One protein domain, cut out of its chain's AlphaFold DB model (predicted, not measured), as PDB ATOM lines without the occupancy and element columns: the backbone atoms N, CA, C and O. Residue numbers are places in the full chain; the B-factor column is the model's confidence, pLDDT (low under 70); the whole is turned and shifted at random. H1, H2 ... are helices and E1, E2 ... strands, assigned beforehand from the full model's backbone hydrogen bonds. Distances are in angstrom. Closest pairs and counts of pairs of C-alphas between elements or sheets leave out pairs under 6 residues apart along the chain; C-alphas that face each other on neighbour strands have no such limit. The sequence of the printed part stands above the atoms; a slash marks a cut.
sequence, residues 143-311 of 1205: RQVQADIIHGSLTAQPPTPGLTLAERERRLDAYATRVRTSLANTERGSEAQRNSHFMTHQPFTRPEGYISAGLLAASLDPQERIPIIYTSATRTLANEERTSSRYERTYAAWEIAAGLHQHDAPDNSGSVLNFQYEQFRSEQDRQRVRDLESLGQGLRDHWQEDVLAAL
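This is residues 143 to 311 of the 1205 residues of an uncharacterized protein of Pseudomonas fuscovaginae (UniProt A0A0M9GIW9). A long, twisted sheet of three strands makes one end of a rod, and a cluster of mostly crossed helices, H1 to H4, makes the other. The longest helix, H7, begins beside the sheet and runs into the cluster side by side with H2, while the short H5 and H6 lie between the two ends. The printed part has 169 residues with seven named helices and three named strands, in the order H1 H2 H3 H4 E1 E2 H5 H6 E3 H7; the sheet order is E2 E1 E3, antiparallel, and the class is mixed, helices and strands. The whole is loose, with a radius of gyration of the C-alphas of 20.0 A and spans of 74 by 34 by 22 A.

E1 is residues 225 to 235, 32.5 A long, from C-alpha 225 at (-22.487, 12.021, 161.008). E2, residues 241 to 252, measures 31.8 A and bends by 59 degrees at residue 244; E3, residues 274 to 280, measures 20.6 A. H7, residues 283 to 311, measures 39.4 A, has a kink of 30 degrees near residue 303 and ends with C-alpha 311 at (-34.938, -14.997, 151.260). H5 is residues 253 to 258 and H6 residues 260 to 264. H1, residues 143 to 151, begins with C-alpha 143 at (-19.214, -11.323, 167.819). H2, residues 165 to 185, measures 30.6 A; H3 is residues 191 to 201 and H4 residues 207 to 217.

E1 and E2 form a hairpin, with N 228 and O 249 2.9 A apart, within hydrogen-bond range. E1 and E3 are antiparallel, with N 231 and O 277 2.9 A apart, also within range. E2, H5, H6 and E3 form a split strand-helix-strand unit, two strands running the same way with E1 between them; its crossover is right-handed. H5, H6 and H7 each only graze the sheet. H7 touches H5 with residues 289 to 300 alone, closest at the C-alphas of Ala 257 and Gly 296, 3.8 A. H2 and H7 touch at a shallow tilt of 22 degrees, the same way, closest at the C-alphas of Arg 180 and Asp 306, 5.9 A. H4 touches H2 at a steep tilt of 55 degrees, closest at the C-alphas of Leu 172 and Gly 214, 5.8 A. H1 touches H2, closest at the C-alphas of Ile 149 and Arg 178, 5.6 A. H2 and H3 form a helical hairpin, closest at the C-alphas of Leu 183 and His 201, 6.6 A. Every O i to N i+4 pair is within hydrogen-bond range in H1, H3, H4, H5 and H6, against 16 of 17 in H2 and 22 of 25 in H7.

The C-alphas farthest apart, those of Ser 190 and Ala 238, are 74.3 A apart. The printed part has no cut, and the link from H1 to H2 is long, with 13 residues. Mean pLDDT of the printed part is 78.8; 32 residues are under 70, among them 234 to 240 and 266 to 275.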
ATOM      1  N   ARG A 143     -20.044 -12.470 168.215       65.94
ATOM      2  CA  ARG A 143     -19.214 -11.323 167.819       65.94
ATOM      3  C   ARG A 143     -17.955 -11.694 167.024       65.94
ATOM      4  O   ARG A 143     -17.641 -10.999 166.069       65.94
ATOM      5  N   GLN A 144     -17.241 -12.763 167.382       71.94
ATOM      6  CA  GLN A 144     -16.087 -13.297 166.639       71.94
ATOM      7  C   GLN A 144     -16.494 -13.820 165.256       71.94
ATOM      8  O   GLN A 144     -15.845 -13.485 164.269       71.94
ATOM      9  N   VAL A 145     -17.585 -14.590 165.159       75.25
ATOM     10  CA  VAL A 145     -18.068 -15.090 163.857       75.25
ATOM     11  C   VAL A 145     -18.602 -13.940 163.002       75.25
ATOM     12  O   VAL A 145     -18.342 -13.884 161.803       75.25
ATOM     13  N   GLN A 146     -19.289 -12.966 163.607       81.31
ATOM     14  CA  GLN A 146     -19.702 -11.748 162.907       81.31
ATOM     15  C   GLN A 146     -18.502 -10.894 162.470       81.31
ATOM     16  O   GLN A 146     -18.523 -10.388 161.353       81.31
ATOM     17  N   ALA A 147     -17.441 -10.780 163.276       79.38
ATOM     18  CA  ALA A 147     -16.208 -10.093 162.889       79.38
ATOM     19  C   ALA A 147     -15.518 -10.772 161.696       79.38
ATOM     20  O   ALA A 147     -15.083 -10.075 160.782       79.38
ATOM     21  N   ASP A 148     -15.494 -12.107 161.649       83.44
ATOM     22  CA  ASP A 148     -14.962 -12.855 160.507       83.44
ATOM     23  C   ASP A 148     -15.809 -12.659 159.235       83.44
ATOM     24  O   ASP A 148     -15.272 -12.362 158.168       83.44
ATOM     25  N   ILE A 149     -17.144 -12.684 159.346       85.69
ATOM     26  CA  ILE A 149     -18.045 -12.370 158.223       85.69
ATOM     27  C   ILE A 149     -17.836 -10.928 157.731       85.69
ATOM     28  O   ILE A 149     -17.751 -10.701 156.522       85.69
ATOM     29  N   ILE A 150     -17.702  -9.954 158.638       86.00
ATOM     30  CA  ILE A 150     -17.486  -8.538 158.302       86.00
ATOM     31  C   ILE A 150     -16.107  -8.334 157.663       86.00
ATOM     32  O   ILE A 150     -16.022  -7.931 156.504       86.00
ATOM     33  N   HIS A 151     -15.024  -8.637 158.378       82.62
ATOM     34  CA  HIS A 151     -13.662  -8.241 158.007       82.62
ATOM     35  C   HIS A 151     -12.876  -9.309 157.229       82.62
ATOM     36  O   HIS A 151     -11.833  -8.990 156.662       82.62
ATOM     37  N   GLY A 152     -13.339 -10.563 157.193       79.88
ATOM     38  CA  GLY A 152     -12.545 -11.704 156.714       79.88
ATOM     39  C   GLY A 152     -11.441 -12.131 157.690       79.88
ATOM     40  O   GLY A 152     -10.472 -12.763 157.273       79.88
ATOM     41  N   SER A 153     -11.543 -11.719 158.959       74.69
ATOM     42  CA  SER A 153     -10.653 -12.137 160.042       74.69
ATOM     43  C   SER A 153     -11.288 -11.884 161.410       74.69
ATOM     44  O   SER A 153     -11.984 -10.885 161.587       74.69
ATOM     45  N   LEU A 154     -10.930 -12.695 162.411       66.25
ATOM     46  CA  LEU A 154     -11.349 -12.538 163.816       66.25
ATOM     47  C   LEU A 154     -10.960 -11.185 164.454       66.25
ATOM     48  O   LEU A 154     -11.543 -10.783 165.459       66.25
ATOM     49  N   THR A 155      -9.966 -10.486 163.901       59.19
ATOM     50  CA  THR A 155      -9.552  -9.142 164.326       59.19
ATOM     51  C   THR A 155     -10.302  -8.065 163.548       59.19
ATOM     52  O   THR A 155     -10.174  -7.987 162.327       59.19
ATOM     53  N   ALA A 156     -11.022  -7.187 164.249       59.53
ATOM     54  CA  ALA A 156     -11.638  -6.017 163.630       59.53
ATOM     55  C   ALA A 156     -10.568  -5.077 163.047       59.53
ATOM     56  O   ALA A 156      -9.671  -4.631 163.767       59.53
ATOM     57  N   GLN A 157     -10.656  -4.767 161.750       62.16
ATOM     58  CA  GLN A 157      -9.758  -3.796 161.120       62.16
ATOM     59  C   GLN A 157     -10.252  -2.367 161.407       62.16
ATOM     60  O   GLN A 157     -11.424  -2.081 161.150       62.16
ATOM     61  N   PRO A 158      -9.402  -1.457 161.920       57.78
ATOM     62  CA  PRO A 158      -9.806  -0.079 162.174       57.78
ATOM     63  C   PRO A 158     -10.081   0.678 160.859       57.78
ATOM     64  O   PRO A 158      -9.459   0.374 159.831       57.78
ATOM     65  N   PRO A 159     -10.962   1.700 160.872       60.62
ATOM     66  CA  PRO A 159     -11.203   2.550 159.711       60.62
ATOM     67  C   PRO A 159      -9.894   3.113 159.152       60.62
ATOM     68  O   PRO A 159      -9.149   3.811 159.839       60.62
ATOM     69  N   THR A 160      -9.597   2.782 157.897       70.12
ATOM     70  CA  THR A 160      -8.337   3.149 157.247       70.12
ATOM     71  C   THR A 160      -8.602   4.340 156.323       70.12
ATOM     72  O   THR A 160      -9.251   4.167 155.285       70.12
ATOM     73  N   PRO A 161      -8.146   5.563 156.658       60.34
ATOM     74  CA  PRO A 161      -8.520   6.764 155.908       60.34
ATOM     75  C   PRO A 161      -7.913   6.816 154.496       60.34
ATOM     76  O   PRO A 161      -8.482   7.454 153.620       60.34
ATOM     77  N   GLY A 162      -6.805   6.108 154.245       69.50
ATOM     78  CA  GLY A 162      -6.085   6.131 152.964       69.50
ATOM     79  C   GLY A 162      -6.583   5.183 151.860       69.50
ATOM     80  O   GLY A 162      -5.943   5.126 150.814       69.50
ATOM     81  N   LEU A 163      -7.663   4.414 152.057       81.88
ATOM     82  CA  LEU A 163      -8.167   3.507 151.010       81.88
ATOM     83  C   LEU A 163      -8.923   4.278 149.917       81.88
ATOM     84  O   LEU A 163      -9.828   5.063 150.219       81.88
ATOM     85  N   THR A 164      -8.589   3.994 148.655       87.06
ATOM     86  CA  THR A 164      -9.286   4.510 147.466       87.06
ATOM     87  C   THR A 164     -10.679   3.892 147.320       87.06
ATOM     88  O   THR A 164     -10.941   2.817 147.858       87.06
ATOM     89  N   LEU A 165     -11.567   4.539 146.554       85.69
ATOM     90  CA  LEU A 165     -12.931   4.047 146.311       85.69
ATOM     91  C   LEU A 165     -12.933   2.598 145.782       85.69
ATOM     92  O   LEU A 165     -13.534   1.732 146.406       85.69
ATOM     93  N   ALA A 166     -12.135   2.306 144.751       86.62
ATOM     94  CA  ALA A 166     -12.017   0.967 144.159       86.62
ATOM     95  C   ALA A 166     -11.439  -0.114 145.099       86.62
ATOM     96  O   ALA A 166     -11.700  -1.302 144.922       86.62
ATOM     97  N   GLU A 167     -10.645   0.265 146.106       88.38
ATOM     98  CA  GLU A 167     -10.180  -0.667 147.145       88.38
ATOM     99  C   GLU A 167     -11.252  -0.890 148.226       88.38
ATOM    100  O   GLU A 167     -11.320  -1.967 148.816       88.38
ATOM    101  N   ARG A 168     -12.130   0.092 148.461       88.94
ATOM    102  CA  ARG A 168     -13.310  -0.070 149.322       88.94
ATOM    103  C   ARG A 168     -14.373  -0.937 148.648       88.94
ATOM    104  O   ARG A 168     -14.883  -1.835 149.304       88.94
ATOM    105  N   GLU A 169     -14.628  -0.744 147.354       89.50
ATOM    106  CA  GLU A 169     -15.542  -1.564 146.539       89.50
ATOM    107  C   GLU A 169     -15.171  -3.055 146.620       89.50
ATOM    108  O   GLU A 169     -15.954  -3.849 147.130       89.50
ATOM    109  N   ARG A 170     -13.916  -3.431 146.334       89.19
ATOM    110  CA  ARG A 170     -13.436  -4.827 146.484       89.19
ATOM    111  C   ARG A 170     -13.674  -5.440 147.870       89.19
ATOM    112  O   ARG A 170     -13.865  -6.652 147.994       89.19
ATOM    113  N   ARG A 171     -13.610  -4.630 148.934       89.31
ATOM    114  CA  ARG A 171     -13.870  -5.084 150.313       89.31
ATOM    115  C   ARG A 171     -15.358  -5.342 150.549       89.31
ATOM    116  O   ARG A 171     -15.674  -6.261 151.306       89.31
ATOM    117  N   LEU A 172     -16.240  -4.595 149.880       90.38
ATOM    118  CA  LEU A 172     -17.683  -4.844 149.845       90.38
ATOM    119  C   LEU A 172     -18.000  -6.141 149.097       90.38
ATOM    120  O   LEU A 172     -18.686  -6.984 149.662       90.38
ATOM    121  N   ASP A 173     -17.436  -6.362 147.907       88.94
ATOM    122  CA  ASP A 173     -17.669  -7.579 147.107       88.94
ATOM    123  C   ASP A 173     -17.260  -8.849 147.885       88.94
ATOM    124  O   ASP A 173     -17.964  -9.867 147.929       88.94
ATOM    125  N   ALA A 174     -16.108  -8.778 148.564       89.50
ATOM    126  CA  ALA A 174     -15.605  -9.850 149.417       89.50
ATOM    127  C   ALA A 174     -16.485 -10.066 150.664       89.50
ATOM    128  O   ALA A 174     -16.673 -11.206 151.094       89.50
ATOM    129  N   TYR A 175     -17.041  -8.994 151.237       92.94
ATOM    130  CA  TYR A 175     -18.011  -9.052 152.334       92.94
ATOM    131  C   TYR A 175     -19.346  -9.671 151.889       92.94
ATOM    132  O   TYR A 175     -19.814 -10.618 152.522       92.94
ATOM    133  N   ALA A 176     -19.915  -9.222 150.768       90.56
ATOM    134  CA  ALA A 176     -21.134  -9.770 150.179       90.56
ATOM    135  C   ALA A 176     -20.991 -11.277 149.916       90.56
ATOM    136  O   ALA A 176     -21.845 -12.072 150.317       90.56
ATOM    137  N   THR A 177     -19.844 -11.685 149.364       89.12
ATOM    138  CA  THR A 177     -19.489 -13.095 149.162       89.12
ATOM    139  C   THR A 177     -19.470 -13.880 150.481       89.12
ATOM    140  O   THR A 177     -20.075 -14.953 150.551       89.12
ATOM    141  N   ARG A 178     -18.852 -13.351 151.553       90.50
ATOM    142  CA  ARG A 178     -18.862 -13.987 152.888       90.50
ATOM    143  C   ARG A 178     -20.273 -14.101 153.467       90.50
ATOM    144  O   ARG A 178     -20.618 -15.163 153.988       90.50
ATOM    145  N   VAL A 179     -21.105 -13.063 153.346       89.19
ATOM    146  CA  VAL A 179     -22.505 -13.101 153.806       89.19
ATOM    147  C   VAL A 179     -23.297 -14.160 153.046       89.19
ATOM    148  O   VAL A 179     -23.902 -15.016 153.687       89.19
ATOM    149  N   ARG A 180     -23.249 -14.177 151.707       87.62
ATOM    150  CA  ARG A 180     -23.952 -15.173 150.879       87.62
ATOM    151  C   ARG A 180     -23.564 -16.602 151.250       87.62
ATOM    152  O   ARG A 180     -24.433 -17.446 151.470       87.62
ATOM    153  N   THR A 181     -22.264 -16.872 151.374       86.06
ATOM    154  CA  THR A 181     -21.756 -18.187 151.787       86.06
ATOM    155  C   THR A 181     -22.217 -18.553 153.199       86.06
ATOM    156  O   THR A 181     -22.568 -19.706 153.445       86.06
ATOM    157  N   SER A 182     -22.277 -17.594 154.123       83.44
ATOM    158  CA  SER A 182     -22.773 -17.817 155.488       83.44
ATOM    159  C   SER A 182     -24.274 -18.127 155.501       83.44
ATOM    160  O   SER A 182     -24.692 -19.138 156.066       83.44
ATOM    161  N   LEU A 183     -25.084 -17.333 154.791       81.75
ATOM    162  CA  LEU A 183     -26.528 -17.539 154.659       81.75
ATOM    163  C   LEU A 183     -26.852 -18.918 154.069       81.75
ATOM    164  O   LEU A 183     -27.642 -19.652 154.665       81.75
ATOM    165  N   ALA A 184     -26.164 -19.333 153.001       80.81
ATOM    166  CA  ALA A 184     -26.318 -20.657 152.386       80.81
ATOM    167  C   ALA A 184     -25.926 -21.841 153.304       80.81
ATOM    168  O   ALA A 184     -26.327 -22.981 153.058       80.81
ATOM    169  N   ASN A 185     -25.162 -21.596 154.374       81.81
ATOM    170  CA  ASN A 185     -24.827 -22.600 155.388       81.81
ATOM    171  C   ASN A 185     -25.843 -22.668 156.550       81.81
ATOM    172  O   ASN A 185     -25.771 -23.598 157.349       81.81
ATOM    173  N   THR A 186     -26.803 -21.738 156.648       80.50
ATOM    174  CA  THR A 186     -27.698 -21.594 157.818       80.50
ATOM    175  C   THR A 186     -28.529 -22.843 158.129       80.50
ATOM    176  O   THR A 186     -28.700 -23.191 159.292       80.50
ATOM    177  N   GLU A 187     -29.007 -23.563 157.108       81.50
ATOM    178  CA  GLU A 187     -29.811 -24.786 157.284       81.50
ATOM    179  C   GLU A 187     -28.972 -26.077 157.410       81.50
ATOM    180  O   GLU A 187     -29.512 -27.182 157.331       81.50
ATOM    181  N   ARG A 188     -27.651 -25.983 157.623       81.31
ATOM    182  CA  ARG A 188     -26.771 -27.156 157.774       81.31
ATOM    183  C   ARG A 188     -26.618 -27.591 159.236       81.31
ATOM    184  O   ARG A 188     -26.670 -26.787 160.161       81.31
ATOM    185  N   GLY A 189     -26.391 -28.891 159.434       84.69
ATOM    186  CA  GLY A 189     -26.170 -29.495 160.752       84.69
ATOM    187  C   GLY A 189     -27.449 -29.792 161.546       84.69
ATOM    188  O   GLY A 189     -28.560 -29.836 161.008       84.69
ATOM    189  N   SER A 190     -27.270 -30.044 162.844       84.00
ATOM    190  CA  SER A 190     -28.348 -30.284 163.814       84.00
ATOM    191  C   SER A 190     -29.230 -29.048 164.029       84.00
ATOM    192  O   SER A 190     -28.847 -27.930 163.702       84.00
ATOM    193  N   GLU A 191     -30.409 -29.220 164.629       79.31
ATOM    194  CA  GLU A 191     -31.332 -28.108 164.907       79.31
ATOM    195  C   GLU A 191     -30.701 -27.001 165.770       79.31
ATOM    196  O   GLU A 191     -30.849 -25.818 165.465       79.31
ATOM    197  N   ALA A 192     -29.918 -27.382 166.785       75.88
ATOM    198  CA  ALA A 192     -29.156 -26.451 167.614       75.88
ATOM    199  C   ALA A 192     -28.128 -25.647 166.794       75.88
ATOM    200  O   ALA A 192     -28.001 -24.438 166.983       75.88
ATOM    201  N   GLN A 193     -27.437 -26.296 165.849       80.44
ATOM    202  CA  GLN A 193     -26.503 -25.626 164.937       80.44
ATOM    203  C   GLN A 193     -27.240 -24.686 163.980       80.44
ATOM    204  O   GLN A 193     -26.869 -23.521 163.901       80.44
ATOM    205  N   ARG A 194     -28.331 -25.122 163.333       81.50
ATOM    206  CA  ARG A 194     -29.132 -24.275 162.426       81.50
ATOM    207  C   ARG A 194     -29.671 -23.024 163.120       81.50
ATOM    208  O   ARG A 194     -29.562 -21.922 162.587       81.50
ATOM    209  N   ASN A 195     -30.195 -23.171 164.337       82.69
ATOM    210  CA  ASN A 195     -30.674 -22.043 165.137       82.69
ATOM    211  C   ASN A 195     -29.523 -21.108 165.553       82.69
ATOM    212  O   ASN A 195     -29.670 -19.890 165.470       82.69
ATOM    213  N   SER A 196     -28.354 -21.653 165.917       79.75
ATOM    214  CA  SER A 196     -27.142 -20.865 166.203       79.75
ATOM    215  C   SER A 196     -26.627 -20.105 164.975       79.75
ATOM    216  O   SER A 196     -26.300 -18.922 165.078       79.75
ATOM    217  N   HIS A 197     -26.559 -20.754 163.810       82.38
ATOM    218  CA  HIS A 197     -26.159 -20.126 162.552       82.38
ATOM    219  C   HIS A 197     -27.144 -19.018 162.173       82.38
ATOM    220  O   HIS A 197     -26.719 -17.902 161.890       82.38
ATOM    221  N   PHE A 198     -28.454 -19.264 162.280       82.75
ATOM    222  CA  PHE A 198     -29.459 -18.239 162.009       82.75
ATOM    223  C   PHE A 198     -29.303 -17.021 162.927       82.75
ATOM    224  O   PHE A 198     -29.243 -15.901 162.430       82.75
ATOM    225  N   MET A 199     -29.165 -17.220 164.244       78.25
ATOM    226  CA  MET A 199     -28.925 -16.126 165.201       78.25
ATOM    227  C   MET A 199     -27.649 -15.336 164.877       78.25
ATOM    228  O   MET A 199     -27.630 -14.113 165.007       78.25
ATOM    229  N   THR A 200     -26.604 -16.022 164.408       81.31
ATOM    230  CA  THR A 200     -25.336 -15.399 164.007       81.31
ATOM    231  C   THR A 200     -25.492 -14.558 162.738       81.31
ATOM    232  O   THR A 200     -24.953 -13.454 162.668       81.31
ATOM    233  N   HIS A 201     -26.251 -15.043 161.751       82.31
ATOM    234  CA  HIS A 201     -26.416 -14.390 160.448       82.31
ATOM    235  C   HIS A 201     -27.566 -13.359 160.406       82.31
ATOM    236  O   HIS A 201     -27.600 -12.529 159.497       82.31
ATOM    237  N   GLN A 202     -28.487 -13.367 161.381       77.81
ATOM    238  CA  GLN A 202     -29.690 -12.516 161.417       77.81
ATOM    239  C   GLN A 202     -29.441 -11.001 161.227       77.81
ATOM    240  O   GLN A 202     -30.303 -10.345 160.637       77.81
ATOM    241  N   PRO A 203     -28.324 -10.391 161.685       77.50
ATOM    242  CA  PRO A 203     -28.056  -8.981 161.395       77.50
ATOM    243  C   PRO A 203     -27.887  -8.702 159.897       77.50
ATOM    244  O   PRO A 203     -28.373  -7.688 159.405       77.50
ATOM    245  N   PHE A 204     -27.265  -9.623 159.156       82.00
ATOM    246  CA  PHE A 204     -26.974  -9.471 157.728       82.00
ATOM    247  C   PHE A 204     -28.184  -9.763 156.824       82.00
ATOM    248  O   PHE A 204     -28.158  -9.425 155.646       82.00
ATOM    249  N   THR A 205     -29.274 -10.334 157.356       75.38
ATOM    250  CA  THR A 205     -30.551 -10.447 156.621       75.38
ATOM    251  C   THR A 205     -31.394  -9.166 156.685       75.38
ATOM    252  O   THR A 205     -32.500  -9.141 156.152       75.38
ATOM    253  N   ARG A 206     -30.927  -8.113 157.373       72.12
ATOM    254  CA  ARG A 206     -31.615  -6.817 157.525       72.12
ATOM    255  C   ARG A 206     -30.828  -5.740 156.759       72.12
ATOM    256  O   ARG A 206     -29.611  -5.718 156.927       72.12
ATOM    257  N   PRO A 207     -31.465  -4.817 156.007       70.69
ATOM    258  CA  PRO A 207     -30.745  -3.788 155.243       70.69
ATOM    259  C   PRO A 207     -29.780  -2.963 156.104       70.69
ATOM    260  O   PRO A 207     -28.601  -2.861 155.794       70.69
ATOM    261  N   GLU A 208     -30.266  -2.448 157.235       73.25
ATOM    262  CA  GLU A 208     -29.504  -1.667 158.220       73.25
ATOM    263  C   GLU A 208     -28.230  -2.393 158.687       73.25
ATOM    264  O   GLU A 208     -27.139  -1.822 158.668       73.25
ATOM    265  N   GLY A 209     -28.362  -3.667 159.072       77.75
ATOM    266  CA  GLY A 209     -27.255  -4.480 159.571       77.75
ATOM    267  C   GLY A 209     -26.281  -4.891 158.468       77.75
ATOM    268  O   GLY A 209     -25.075  -4.817 158.680       77.75
ATOM    269  N   TYR A 210     -26.787  -5.251 157.286       83.88
ATOM    270  CA  TYR A 210     -25.981  -5.574 156.108       83.88
ATOM    271  C   TYR A 210     -25.160  -4.369 155.624       83.88
ATOM    272  O   TYR A 210     -23.954  -4.470 155.425       83.88
ATOM    273  N   ILE A 211     -25.789  -3.199 155.495       84.94
ATOM    274  CA  ILE A 211     -25.141  -1.987 154.975       84.94
ATOM    275  C   ILE A 211     -24.158  -1.414 156.004       84.94
ATOM    276  O   ILE A 211     -23.044  -1.040 155.640       84.94
ATOM    277  N   SER A 212     -24.499  -1.427 157.299       85.56
ATOM    278  CA  SER A 212     -23.567  -1.016 158.363       85.56
ATOM    279  C   SER A 212     -22.341  -1.933 158.443       85.56
ATOM    280  O   SER A 212     -21.215  -1.454 158.565       85.56
ATOM    281  N   ALA A 213     -22.544  -3.249 158.336       86.62
ATOM    282  CA  ALA A 213     -21.470  -4.236 158.258       86.62
ATOM    283  C   ALA A 213     -20.619  -4.077 156.986       86.62
ATOM    284  O   ALA A 213     -19.395  -4.168 157.055       86.62
ATOM    285  N   GLY A 214     -21.247  -3.764 155.852       89.38
ATOM    286  CA  GLY A 214     -20.572  -3.416 154.608       89.38
ATOM    287  C   GLY A 214     -19.644  -2.212 154.762       89.38
ATOM    288  O   GLY A 214     -18.466  -2.299 154.421       89.38
ATOM    289  N   LEU A 215     -20.116  -1.113 155.356       89.69
ATOM    290  CA  LEU A 215     -19.268   0.056 155.624       89.69
ATOM    291  C   LEU A 215     -18.085  -0.276 156.551       89.69
ATOM    292  O   LEU A 215     -16.964   0.152 156.270       89.69
ATOM    293  N   LEU A 216     -18.290  -1.105 157.582       89.25
ATOM    294  CA  LEU A 216     -17.202  -1.600 158.438       89.25
ATOM    295  C   LEU A 216     -16.192  -2.466 157.659       89.25
ATOM    296  O   LEU A 216     -14.983  -2.321 157.854       89.25
ATOM    297  N   ALA A 217     -16.648  -3.313 156.731       88.56
ATOM    298  CA  ALA A 217     -15.780  -4.089 155.839       88.56
ATOM    299  C   ALA A 217     -14.974  -3.181 154.887       88.56
ATOM    300  O   ALA A 217     -13.755  -3.325 154.763       88.56
ATOM    301  N   ALA A 218     -15.620  -2.161 154.312       88.12
ATOM    302  CA  ALA A 218     -14.994  -1.070 153.558       88.12
ATOM    303  C   ALA A 218     -14.131  -0.123 154.420       88.12
ATOM    304  O   ALA A 218     -13.583   0.857 153.905       88.12
ATOM    305  N   SER A 219     -13.973  -0.416 155.717       87.00
ATOM    306  CA  SER A 219     -13.140   0.327 156.669       87.00
ATOM    307  C   SER A 219     -13.559   1.804 156.789       87.00
ATOM    308  O   SER A 219     -12.720   2.710 156.717       87.00
ATOM    309  N   LEU A 220     -14.868   2.017 156.943       86.00
ATOM    310  CA  LEU A 220     -15.558   3.276 157.243       86.00
ATOM    311  C   LEU A 220     -16.384   3.121 158.531       86.00
ATOM    312  O   LEU A 220     -16.794   2.013 158.875       86.00
ATOM    313  N   ASP A 221     -16.657   4.224 159.232       85.69
ATOM    314  CA  ASP A 221     -17.581   4.220 160.372       85.69
ATOM    315  C   ASP A 221     -19.032   4.392 159.869       85.69
ATOM    316  O   ASP A 221     -19.350   5.441 159.305       85.69
ATOM    317  N   PRO A 222     -19.939   3.413 160.060       85.50
ATOM    318  CA  PRO A 222     -21.345   3.566 159.686       85.50
ATOM    319  C   PRO A 222     -22.065   4.677 160.467       85.50
ATOM    320  O   PRO A 222     -23.077   5.185 159.986       85.50
ATOM    321  N   GLN A 223     -21.570   5.062 161.648       85.44
ATOM    322  CA  GLN A 223     -22.153   6.093 162.517       85.44
ATOM    323  C   GLN A 223     -21.533   7.489 162.321       85.44
ATOM    324  O   GLN A 223     -21.915   8.422 163.032       85.44
ATOM    325  N   GLU A 224     -20.628   7.663 161.350       89.25
ATOM    326  CA  GLU A 224     -20.121   8.971 160.922       89.25
ATOM    327  C   GLU A 224     -21.293   9.894 160.548       89.25
ATOM    328  O   GLU A 224     -22.172   9.507 159.779       89.25
ATOM    329  N   ARG A 225     -21.336  11.108 161.115       90.44
ATOM    330  CA  ARG A 225     -22.487  12.021 161.008       90.44
ATOM    331  C   ARG A 225     -22.216  13.180 160.061       90.44
ATOM    332  O   ARG A 225     -21.351  14.007 160.343       90.44
ATOM    333  N   ILE A 226     -23.014  13.281 159.001       89.19
ATOM    334  CA  ILE A 226     -22.877  14.291 157.948       89.19
ATOM    335  C   ILE A 226     -24.123  15.203 157.945       89.19
ATOM    336  O   ILE A 226     -25.231  14.731 157.671       89.19
ATOM    337  N   PRO A 227     -23.980  16.498 158.289       88.94
ATOM    338  CA  PRO A 227     -25.075  17.466 158.313       88.94
ATOM    339  C   PRO A 227     -25.307  18.124 156.945       88.94
ATOM    340  O   PRO A 227     -24.381  18.637 156.315       88.94
ATOM    341  N   ILE A 228     -26.569  18.155 156.516       87.25
ATOM    342  CA  ILE A 228     -27.022  18.717 155.240       87.25
ATOM    343  C   ILE A 228     -28.179  19.683 155.513       87.25
ATOM    344  O   ILE A 228     -29.083  19.399 156.303       87.25
ATOM    345  N   ILE A 229     -28.137  20.855 154.884       87.50
ATOM    346  CA  ILE A 229     -29.098  21.936 155.100       87.50
ATOM    347  C   ILE A 229     -30.116  21.931 153.961       87.50
ATOM    348  O   ILE A 229     -29.747  22.067 152.797       87.50
ATOM    349  N   TYR A 230     -31.398  21.838 154.301       82.19
ATOM    350  CA  TYR A 230     -32.508  21.927 153.360       82.19
ATOM    351  C   TYR A 230     -33.176  23.296 153.472       82.19
ATOM    352  O   TYR A 230     -33.453  23.793 154.565       82.19
ATOM    353  N   THR A 231     -33.428  23.922 152.327       78.38
ATOM    354  CA  THR A 231     -34.036  25.253 152.222       78.38
ATOM    355  C   THR A 231     -35.221  25.173 151.270       78.38
ATOM    356  O   THR A 231     -35.030  24.879 150.093       78.38
ATOM    357  N   SER A 232     -36.439  25.429 151.747       75.25
ATOM    358  CA  SER A 232     -37.613  25.567 150.880       75.25
ATOM    359  C   SER A 232     -37.848  27.036 150.552       75.25
ATOM    360  O   SER A 232     -37.747  27.894 151.430       75.25
ATOM    361  N   ALA A 233     -38.200  27.331 149.307       71.19
ATOM    362  CA  ALA A 233     -38.531  28.672 148.850       71.19
ATOM    363  C   ALA A 233     -39.801  28.656 148.001       71.19
ATOM    364  O   ALA A 233     -40.072  27.695 147.281       71.19
ATOM    365  N   THR A 234     -40.583  29.728 148.075       68.12
ATOM    366  CA  THR A 234     -41.734  29.942 147.197       68.12
ATOM    367  C   THR A 234     -41.459  31.121 146.276       68.12
ATOM    368  O   THR A 234     -40.983  32.175 146.702       68.12
ATOM    369  N   ARG A 235     -41.729  30.938 144.984       61.03
ATOM    370  CA  ARG A 235     -41.617  31.973 143.962       61.03
ATOM    371  C   ARG A 235     -43.002  32.516 143.650       61.03
ATOM    372  O   ARG A 235     -43.940  31.769 143.386       61.03
ATOM    373  N   THR A 236     -43.128  33.831 143.702       58.16
ATOM    374  CA  THR A 236     -44.352  34.546 143.335       58.16
ATOM    375  C   THR A 236     -44.506  34.621 141.813       58.16
ATOM    376  O   THR A 236     -43.536  34.481 141.069       58.16
ATOM    377  N   LEU A 237     -45.710  34.950 141.335       55.03
ATOM    378  CA  LEU A 237     -45.959  35.238 139.912       55.03
ATOM    379  C   LEU A 237     -45.136  36.432 139.374       55.03
ATOM    380  O   LEU A 237     -44.992  36.574 138.165       55.03
ATOM    381  N   ALA A 238     -44.566  37.263 140.255       58.53
ATOM    382  CA  ALA A 238     -43.650  38.353 139.915       58.53
ATOM    383  C   ALA A 238     -42.167  37.914 139.835       58.53
ATOM    384  O   ALA A 238     -41.282  38.757 139.732       58.53
ATOM    385  N   ASN A 239     -41.884  36.608 139.908       58.50
ATOM    386  CA  ASN A 239     -40.549  36.005 140.019       58.50
ATOM    387  C   ASN A 239     -39.737  36.367 141.281       58.50
ATOM    388  O   ASN A 239     -38.621  35.868 141.420       58.50
ATOM    389  N   GLU A 240     -40.275  37.134 142.240       61.78
ATOM    390  CA  GLU A 240     -39.660  37.207 143.573       61.78
ATOM    391  C   GLU A 240     -39.689  35.828 144.230       61.78
ATOM    392  O   GLU A 240     -40.759  35.226 144.356       61.78
ATOM    393  N   GLU A 241     -38.534  35.366 144.695       70.94
ATOM    394  CA  GLU A 241     -38.376  34.122 145.435       70.94
ATOM    395  C   GLU A 241     -38.118  34.413 146.915       70.94
ATOM    396  O   GLU A 241     -37.281  35.246 147.263       70.94
ATOM    397  N   ARG A 242     -38.868  33.744 147.795       70.12
ATOM    398  CA  ARG A 242     -38.825  33.955 149.243       70.12
ATOM    399  C   ARG A 242     -38.641  32.618 149.949       70.12
ATOM    400  O   ARG A 242     -39.457  31.713 149.790       70.12
ATOM    401  N   THR A 243     -37.589  32.497 150.754       73.88
ATOM    402  CA  THR A 243     -37.369  31.328 151.617       73.88
ATOM    403  C   THR A 243     -38.554  31.152 152.567       73.88
ATOM    404  O   THR A 243     -38.839  32.038 153.370       73.88
ATOM    405  N   SER A 244     -39.236  30.012 152.480       70.06
ATOM    406  CA  SER A 244     -40.385  29.658 153.318       70.06
ATOM    407  C   SER A 244     -39.991  28.841 154.548       70.06
ATOM    408  O   SER A 244     -40.633  28.958 155.587       70.06
ATOM    409  N   SER A 245     -38.920  28.047 154.463       74.12
ATOM    410  CA  SER A 245     -38.307  27.390 155.620       74.12
ATOM    411  C   SER A 245     -36.842  27.045 155.353       74.12
ATOM    412  O   SER A 245     -36.406  26.937 154.204       74.12
ATOM    413  N   ARG A 246     -36.070  26.853 156.424       82.25
ATOM    414  CA  ARG A 246     -34.713  26.308 156.366       82.25
ATOM    415  C   ARG A 246     -34.482  25.448 157.598       82.25
ATOM    416  O   ARG A 246     -34.705  25.921 158.710       82.25
ATOM    417  N   TYR A 247     -34.040  24.215 157.402       77.31
ATOM    418  CA  TYR A 247     -33.721  23.286 158.482       77.31
ATOM    419  C   TYR A 247     -32.447  22.507 158.156       77.31
ATOM    420  O   TYR A 247     -32.054  22.386 156.998       77.31
ATOM    421  N   GLU A 248     -31.777  21.992 159.181       83.44
ATOM    422  CA  GLU A 248     -30.632  21.099 159.015       83.44
ATOM    423  C   GLU A 248     -31.035  19.683 159.418       83.44
ATOM    424  O   GLU A 248     -31.708  19.486 160.431       83.44
ATOM    425  N   ARG A 249     -30.609  18.697 158.631       81.25
ATOM    426  CA  ARG A 249     -30.752  17.280 158.945       81.25
ATOM    427  C   ARG A 249     -29.379  16.629 158.943       81.25
ATOM    428  O   ARG A 249     -28.591  16.815 158.023       81.25
ATOM    429  N   THR A 250     -29.083  15.890 160.003       84.50
ATOM    430  CA  THR A 250     -27.853  15.102 160.110       84.50
ATOM    431  C   THR A 250     -28.169  13.660 159.771       84.50
ATOM    432  O   THR A 250     -29.043  13.078 160.410       84.50
ATOM    433  N   TYR A 251     -27.449  13.105 158.802       81.38
ATOM    434  CA  TYR A 251     -27.528  11.696 158.428       81.38
ATOM    435  C   TYR A 251     -26.325  10.933 158.981       81.38
ATOM    436  O   TYR A 251     -25.230  11.490 159.084       81.38
ATOM    437  N   ALA A 252     -26.505   9.658 159.305       83.62
ATOM    438  CA  ALA A 252     -25.399   8.731 159.505       83.62
ATOM    439  C   ALA A 252     -24.890   8.189 158.155       83.62
ATOM    440  O   ALA A 252     -25.647   8.064 157.189       83.62
ATOM    441  N   ALA A 253     -23.616   7.809 158.077       86.56
ATOM    442  CA  ALA A 253     -23.023   7.271 156.857       86.56
ATOM    443  C   ALA A 253     -23.727   5.999 156.353       86.56
ATOM    444  O   ALA A 253     -23.863   5.824 155.141       86.56
ATOM    445  N   TRP A 254     -24.241   5.150 157.255       82.06
ATOM    446  CA  TRP A 254     -25.064   3.996 156.871       82.06
ATOM    447  C   TRP A 254     -26.392   4.406 156.225       82.06
ATOM    448  O   TRP A 254     -26.832   3.735 155.300       82.06
ATOM    449  N   GLU A 255     -27.004   5.516 156.644       77.81
ATOM    450  CA  GLU A 255     -28.247   6.022 156.051       77.81
ATOM    451  C   GLU A 255     -28.000   6.558 154.637       77.81
ATOM    452  O   GLU A 255     -28.772   6.272 153.723       77.81
ATOM    453  N   ILE A 256     -26.895   7.284 154.430       82.69
ATOM    454  CA  ILE A 256     -26.483   7.785 153.107       82.69
ATOM    455  C   ILE A 256     -26.160   6.616 152.171       82.69
ATOM    456  O   ILE A 256     -26.688   6.559 151.061       82.69
ATOM    457  N   ALA A 257     -25.369   5.641 152.631       84.00
ATOM    458  CA  ALA A 257     -25.061   4.437 151.861       84.00
ATOM    459  C   ALA A 257     -26.316   3.595 151.572       84.00
ATOM    460  O   ALA A 257     -26.477   3.045 150.484       84.00
ATOM    461  N   ALA A 258     -27.279   3.555 152.488       74.50
ATOM    462  CA  ALA A 258     -28.559   2.917 152.225       74.50
ATOM    463  C   ALA A 258     -29.464   3.743 151.281       74.50
ATOM    464  O   ALA A 258     -30.373   3.193 150.670       74.50
ATOM    465  N   GLY A 259     -29.165   5.025 151.058       72.00
ATOM    466  CA  GLY A 259     -29.852   5.880 150.086       72.00
ATOM    467  C   GLY A 259     -30.902   6.811 150.689       72.00
ATOM    468  O   GLY A 259     -31.680   7.394 149.940       72.00
ATOM    469  N   LEU A 260     -30.919   7.009 152.013       71.81
ATOM    470  CA  LEU A 260     -31.814   7.972 152.667       71.81
ATOM    471  C   LEU A 260     -31.582   9.398 152.157       71.81
ATOM    472  O   LEU A 260     -32.538  10.098 151.850       71.81
ATOM    473  N   HIS A 261     -30.323   9.793 151.951       82.69
ATOM    474  CA  HIS A 261     -30.022  11.076 151.315       82.69
ATOM    475  C   HIS A 261     -30.608  11.170 149.893       82.69
ATOM    476  O   HIS A 261     -31.266  12.152 149.569       82.69
ATOM    477  N   GLN A 262     -30.470  10.122 149.075       76.38
ATOM    478  CA  GLN A 262     -31.042  10.069 147.719       76.38
ATOM    479  C   GLN A 262     -32.582  10.060 147.724       76.38
ATOM    480  O   GLN A 262     -33.206  10.566 146.789       76.38
ATOM    481  N   HIS A 263     -33.203   9.512 148.774       66.88
ATOM    482  CA  HIS A 263     -34.644   9.594 148.997       66.88
ATOM    483  C   HIS A 263     -35.101  10.982 149.459       66.88
ATOM    484  O   HIS A 263     -36.221  11.377 149.145       66.88
ATOM    485  N   ASP A 264     -34.269  11.728 150.178       65.94
ATOM    486  CA  ASP A 264     -34.629  13.026 150.757       65.94
ATOM    487  C   ASP A 264     -34.153  14.216 149.895       65.94
ATOM    488  O   ASP A 264     -34.615  15.343 150.076       65.94
ATOM    489  N   ALA A 265     -33.296  13.965 148.900       72.38
ATOM    490  CA  ALA A 265     -32.829  14.938 147.917       72.38
ATOM    491  C   ALA A 265     -34.006  15.589 147.150       72.38
ATOM    492  O   ALA A 265     -34.892  14.884 146.635       72.38
ATOM    493  N   PRO A 266     -34.059  16.929 147.054       69.12
ATOM    494  CA  PRO A 266     -35.198  17.628 146.478       69.12
ATOM    495  C   PRO A 266     -35.257  17.460 144.959       69.12
ATOM    496  O   PRO A 266     -34.254  17.609 144.262       69.12
ATOM    497  N   ASP A 267     -36.454  17.204 144.427       66.00
ATOM    498  CA  ASP A 267     -36.676  17.155 142.983       66.00
ATOM    499  C   ASP A 267     -37.510  18.350 142.511       66.00
ATOM    500  O   ASP A 267     -38.726  18.397 142.687       66.00
ATOM    501  N   ASN A 268     -36.830  19.326 141.910       61.59
ATOM    502  CA  ASN A 268     -37.450  20.538 141.377       61.59
ATOM    503  C   ASN A 268     -37.922  20.385 139.917       61.59
ATOM    504  O   ASN A 268     -38.334  21.380 139.324       61.59
ATOM    505  N   SER A 269     -37.849  19.197 139.295       50.56
ATOM    506  CA  SER A 269     -38.017  19.055 137.836       50.56
ATOM    507  C   SER A 269     -39.401  19.445 137.294       50.56
ATOM    508  O   SER A 269     -39.537  19.660 136.092       50.56
ATOM    509  N   GLY A 270     -40.421  19.523 138.156       48.31
ATOM    510  CA  GLY A 270     -41.764  20.031 137.835       48.31
ATOM    511  C   GLY A 270     -42.175  21.303 138.592       48.31
ATOM    512  O   GLY A 270     -43.285  21.802 138.410       48.31
ATOM    513  N   SER A 271     -41.303  21.844 139.446       50.94
ATOM    514  CA  SER A 271     -41.639  22.957 140.335       50.94
ATOM    515  C   SER A 271     -41.660  24.298 139.605       50.94
ATOM    516  O   SER A 271     -40.620  24.833 139.233       50.94
ATOM    517  N   VAL A 272     -42.851  24.886 139.457       52.50
ATOM    518  CA  VAL A 272     -43.016  26.253 138.920       52.50
ATOM    519  C   VAL A 272     -42.962  27.316 140.027       52.50
ATOM    520  O   VAL A 272     -42.397  28.387 139.821       52.50
ATOM    521  N   LEU A 273     -43.542  27.020 141.201       52.41
ATOM    522  CA  LEU A 273     -43.743  27.991 142.292       52.41
ATOM    523  C   LEU A 273     -43.113  27.587 143.636       52.41
ATOM    524  O   LEU A 273     -42.877  28.460 144.461       52.41
ATOM    525  N   ASN A 274     -42.829  26.302 143.879       56.69
ATOM    526  CA  ASN A 274     -42.344  25.804 145.174       56.69
ATOM    527  C   ASN A 274     -41.043  25.016 144.982       56.69
ATOM    528  O   ASN A 274     -41.068  23.899 144.465       56.69
ATOM    529  N   PHE A 275     -39.919  25.590 145.398       68.44
ATOM    530  CA  PHE A 275     -38.583  25.025 145.231       68.44
ATOM    531  C   PHE A 275     -38.033  24.490 146.554       68.44
ATOM    532  O   PHE A 275     -38.344  25.000 147.634       68.44
ATOM    533  N   GLN A 276     -37.188  23.468 146.472       71.81
ATOM    534  CA  GLN A 276     -36.422  22.944 147.597       71.81
ATOM    535  C   GLN A 276     -34.956  22.778 147.188       71.81
ATOM    536  O   GLN A 276     -34.651  22.252 146.121       71.81
ATOM    537  N   TYR A 277     -34.042  23.221 148.044       80.69
ATOM    538  CA  TYR A 277     -32.605  23.220 147.791       80.69
ATOM    539  C   TYR A 277     -31.867  22.483 148.903       80.69
ATOM    540  O   TYR A 277     -32.130  22.716 150.084       80.69
ATOM    541  N   GLU A 278     -30.917  21.638 148.518       87.75
ATOM    542  CA  GLU A 278     -29.912  21.057 149.408       87.75
ATOM    543  C   GLU A 278     -28.654  21.940 149.447       87.75
ATOM    544  O   GLU A 278     -28.263  22.549 148.449       87.75
ATOM    545  N   GLN A 279     -28.002  22.009 150.606       88.38
ATOM    546  CA  GLN A 279     -26.729  22.693 150.792       88.38
ATOM    547  C   GLN A 279     -25.842  21.901 151.759       88.38
ATOM    548  O   GLN A 279     -26.174  21.708 152.929       88.38
ATOM    549  N   PHE A 280     -24.675  21.489 151.270       89.25
ATOM    550  CA  PHE A 280     -23.615  20.873 152.067       89.25
ATOM    551  C   PHE A 280     -22.806  21.957 152.791       89.25
ATOM    552  O   PHE A 280     -22.637  23.061 152.264       89.25
ATOM    553  N   ARG A 281     -22.283  21.653 153.985       87.75
ATOM    554  CA  ARG A 281     -21.426  22.596 154.729       87.75
ATOM    555  C   ARG A 281     -20.060  22.801 154.056       87.75
ATOM    556  O   ARG A 281     -19.498  23.889 154.151       87.75
ATOM    557  N   SER A 282     -19.552  21.793 153.348       89.19
ATOM    558  CA  SER A 282     -18.332  21.852 152.537       89.19
ATOM    559  C   SER A 282     -18.409  20.931 151.309       89.19
ATOM    560  O   SER A 282     -19.211  19.997 151.258       89.19
ATOM    561  N   GLU A 283     -17.535  21.143 150.317       88.88
ATOM    562  CA  GLU A 283     -17.389  20.201 149.190       88.88
ATOM    563  C   GLU A 283     -16.750  18.866 149.645       88.88
ATOM    564  O   GLU A 283     -16.920  17.854 148.971       88.88
ATOM    565  N   GLN A 284     -16.091  18.820 150.817       87.44
ATOM    566  CA  GLN A 284     -15.647  17.561 151.432       87.44
ATOM    567  C   GLN A 284     -16.846  16.723 151.894       87.44
ATOM    568  O   GLN A 284     -16.914  15.552 151.536       87.44
ATOM    569  N   ASP A 285     -17.824  17.319 152.589       89.12
ATOM    570  CA  ASP A 285     -19.074  16.633 152.969       89.12
ATOM    571  C   ASP A 285     -19.817  16.125 151.725       89.12
ATOM    572  O   ASP A 285     -20.297  14.994 151.685       89.12
ATOM    573  N   ARG A 286     -19.868  16.948 150.673       91.00
ATOM    574  CA  ARG A 286     -20.520  16.604 149.405       91.00
ATOM    575  C   ARG A 286     -19.840  15.440 148.686       91.00
ATOM    576  O   ARG A 286     -20.526  14.555 148.177       91.00
ATOM    577  N   GLN A 287     -18.508  15.422 148.633       89.69
ATOM    578  CA  GLN A 287     -17.784  14.294 148.048       89.69
ATOM    579  C   GLN A 287     -17.912  13.045 148.926       89.69
ATOM    580  O   GLN A 287     -18.158  11.964 148.401       89.69
ATOM    581  N   ARG A 288     -17.867  13.196 150.254       90.81
ATOM    582  CA  ARG A 288     -18.085  12.106 151.212       90.81
ATOM    583  C   ARG A 288     -19.456  11.448 151.027       90.81
ATOM    584  O   ARG A 288     -19.544  10.223 151.051       90.81
ATOM    585  N   VAL A 289     -20.497  12.247 150.783       90.94
ATOM    586  CA  VAL A 289     -21.854  11.779 150.458       90.94
ATOM    587  C   VAL A 289     -21.877  11.017 149.133       90.94
ATOM    588  O   VAL A 289     -22.391   9.904 149.108       90.94
ATOM    589  N   ARG A 290     -21.246  11.528 148.065       90.56
ATOM    590  CA  ARG A 290     -21.116  10.799 146.783       90.56
ATOM    591  C   ARG A 290     -20.384   9.462 146.930       90.56
ATOM    592  O   ARG A 290     -20.837   8.462 146.379       90.56
ATOM    593  N   ASP A 291     -19.279   9.432 147.672       90.44
ATOM    594  CA  ASP A 291     -18.501   8.210 147.909       90.44
ATOM    595  C   ASP A 291     -19.343   7.167 148.665       90.44
ATOM    596  O   ASP A 291     -19.352   5.988 148.311       90.44
ATOM    597  N   LEU A 292     -20.087   7.606 149.690       92.31
ATOM    598  CA  LEU A 292     -21.013   6.762 150.450       92.31
ATOM    599  C   LEU A 292     -22.193   6.278 149.604       92.31
ATOM    600  O   LEU A 292     -22.573   5.120 149.730       92.31
ATOM    601  N   GLU A 293     -22.747   7.113 148.726       89.69
ATOM    602  CA  GLU A 293     -23.805   6.722 147.791       89.69
ATOM    603  C   GLU A 293     -23.323   5.699 146.751       89.69
ATOM    604  O   GLU A 293     -24.065   4.770 146.440       89.69
ATOM    605  N   SER A 294     -22.086   5.824 146.253       89.38
ATOM    606  CA  SER A 294     -21.485   4.885 145.291       89.38
ATOM    607  C   SER A 294     -21.233   3.513 145.924       89.38
ATOM    608  O   SER A 294     -21.725   2.496 145.435       89.38
ATOM    609  N   LEU A 295     -20.551   3.486 147.077       90.00
ATOM    610  CA  LEU A 295     -20.350   2.272 147.886       90.00
ATOM    611  C   LEU A 295     -21.690   1.670 148.343       90.00
ATOM    612  O   LEU A 295     -21.875   0.454 148.387       90.00
ATOM    613  N   GLY A 296     -22.640   2.547 148.659       86.81
ATOM    614  CA  GLY A 296     -24.003   2.220 149.026       86.81
ATOM    615  C   GLY A 296     -24.784   1.526 147.917       86.81
ATOM    616  O   GLY A 296     -25.460   0.540 148.185       86.81
ATOM    617  N   GLN A 297     -24.659   1.983 146.669       85.25
ATOM    618  CA  GLN A 297     -25.315   1.353 145.525       85.25
ATOM    619  C   GLN A 297     -24.870  -0.106 145.360       85.25
ATOM    620  O   GLN A 297     -25.730  -0.983 145.346       85.25
ATOM    621  N   GLY A 298     -23.561  -0.381 145.371       85.75
ATOM    622  CA  GLY A 298     -23.042  -1.756 145.311       85.75
ATOM    623  C   GLY A 298     -23.535  -2.638 146.467       85.75
ATOM    624  O   GLY A 298     -23.927  -3.784 146.251       85.75
ATOM    625  N   LEU A 299     -23.615  -2.095 147.689       86.62
ATOM    626  CA  LEU A 299     -24.207  -2.804 148.832       86.62
ATOM    627  C   LEU A 299     -25.707  -3.086 148.661       86.62
ATOM    628  O   LEU A 299     -26.175  -4.141 149.084       86.62
ATOM    629  N   ARG A 300     -26.475  -2.169 148.068       82.62
ATOM    630  CA  ARG A 300     -27.918  -2.350 147.831       82.62
ATOM    631  C   ARG A 300     -28.183  -3.372 146.733       82.62
ATOM    632  O   ARG A 300     -29.103  -4.172 146.885       82.62
ATOM    633  N   ASP A 301     -27.364  -3.376 145.687       83.50
ATOM    634  CA  ASP A 301     -27.462  -4.338 144.591       83.50
ATOM    635  C   ASP A 301     -27.082  -5.744 145.077       83.50
ATOM    636  O   ASP A 301     -27.894  -6.658 144.952       83.50
ATOM    637  N   HIS A 302     -25.956  -5.914 145.785       84.06
ATOM    638  CA  HIS A 302     -25.629  -7.191 146.436       84.06
ATOM    639  C   HIS A 302     -26.669  -7.621 147.484       84.06
ATOM    640  O   HIS A 302     -26.991  -8.804 147.582       84.06
ATOM    641  N   TRP A 303     -27.252  -6.701 148.260       81.81
ATOM    642  CA  TRP A 303     -28.345  -7.058 149.169       81.81
ATOM    643  C   TRP A 303     -29.599  -7.526 148.408       81.81
ATOM    644  O   TRP A 303     -30.294  -8.433 148.866       81.81
ATOM    645  N   GLN A 304     -29.883  -6.964 147.231       74.06
ATOM    646  CA  GLN A 304     -31.016  -7.376 146.406       74.06
ATOM    647  C   GLN A 304     -30.761  -8.695 145.647       74.06
ATOM    648  O   GLN A 304     -31.680  -9.506 145.528       74.06
ATOM    649  N   GLU A 305     -29.541  -8.941 145.170       77.50
ATOM    650  CA  GLU A 305     -29.186 -10.141 144.398       77.50
ATOM    651  C   GLU A 305     -28.777 -11.335 145.274       77.50
ATOM    652  O   GLU A 305     -29.258 -12.444 145.059       77.50
ATOM    653  N   ASP A 306     -27.923 -11.129 146.282       73.19
ATOM    654  CA  ASP A 306     -27.329 -12.212 147.079       73.19
ATOM    655  C   ASP A 306     -28.060 -12.486 148.399       73.19
ATOM    656  O   ASP A 306     -27.983 -13.604 148.920       73.19
ATOM    657  N   VAL A 307     -28.749 -11.483 148.963       72.50
ATOM    658  CA  VAL A 307     -29.532 -11.643 150.199       72.50
ATOM    659  C   VAL A 307     -31.008 -11.839 149.875       72.50
ATOM    660  O   VAL A 307     -31.513 -12.927 150.129       72.50
ATOM    661  N   LEU A 308     -31.709 -10.856 149.292       66.94
ATOM    662  CA  LEU A 308     -33.156 -10.960 149.042       66.94
ATOM    663  C   LEU A 308     -33.536 -12.183 148.201       66.94
ATOM    664  O   LEU A 308     -34.460 -12.885 148.595       66.94
ATOM    665  N   ALA A 309     -32.813 -12.516 147.127       63.47
ATOM    666  CA  ALA A 309     -33.127 -13.716 146.341       63.47
ATOM    667  C   ALA A 309     -33.011 -15.021 147.161       63.47
ATOM    668  O   ALA A 309     -33.788 -15.953 146.958       63.47
ATOM    669  N   ALA A 310     -32.095 -15.070 148.135       59.97
ATOM    670  CA  ALA A 310     -31.954 -16.180 149.079       59.97
ATOM    671  C   ALA A 310     -33.002 -16.165 150.215       59.97
ATOM    672  O   ALA A 310     -33.078 -17.124 150.985       59.97
ATOM    673  N   LEU A 311     -33.805 -15.099 150.334       58.44
ATOM    674  CA  LEU A 311     -34.938 -14.997 151.260       58.44
ATOM    675  C   LEU A 311     -36.291 -15.180 150.552       58.44
ATOM    676  O   LEU A 311     -37.188 -15.786 151.132       58.44
TER     677      LEU A 311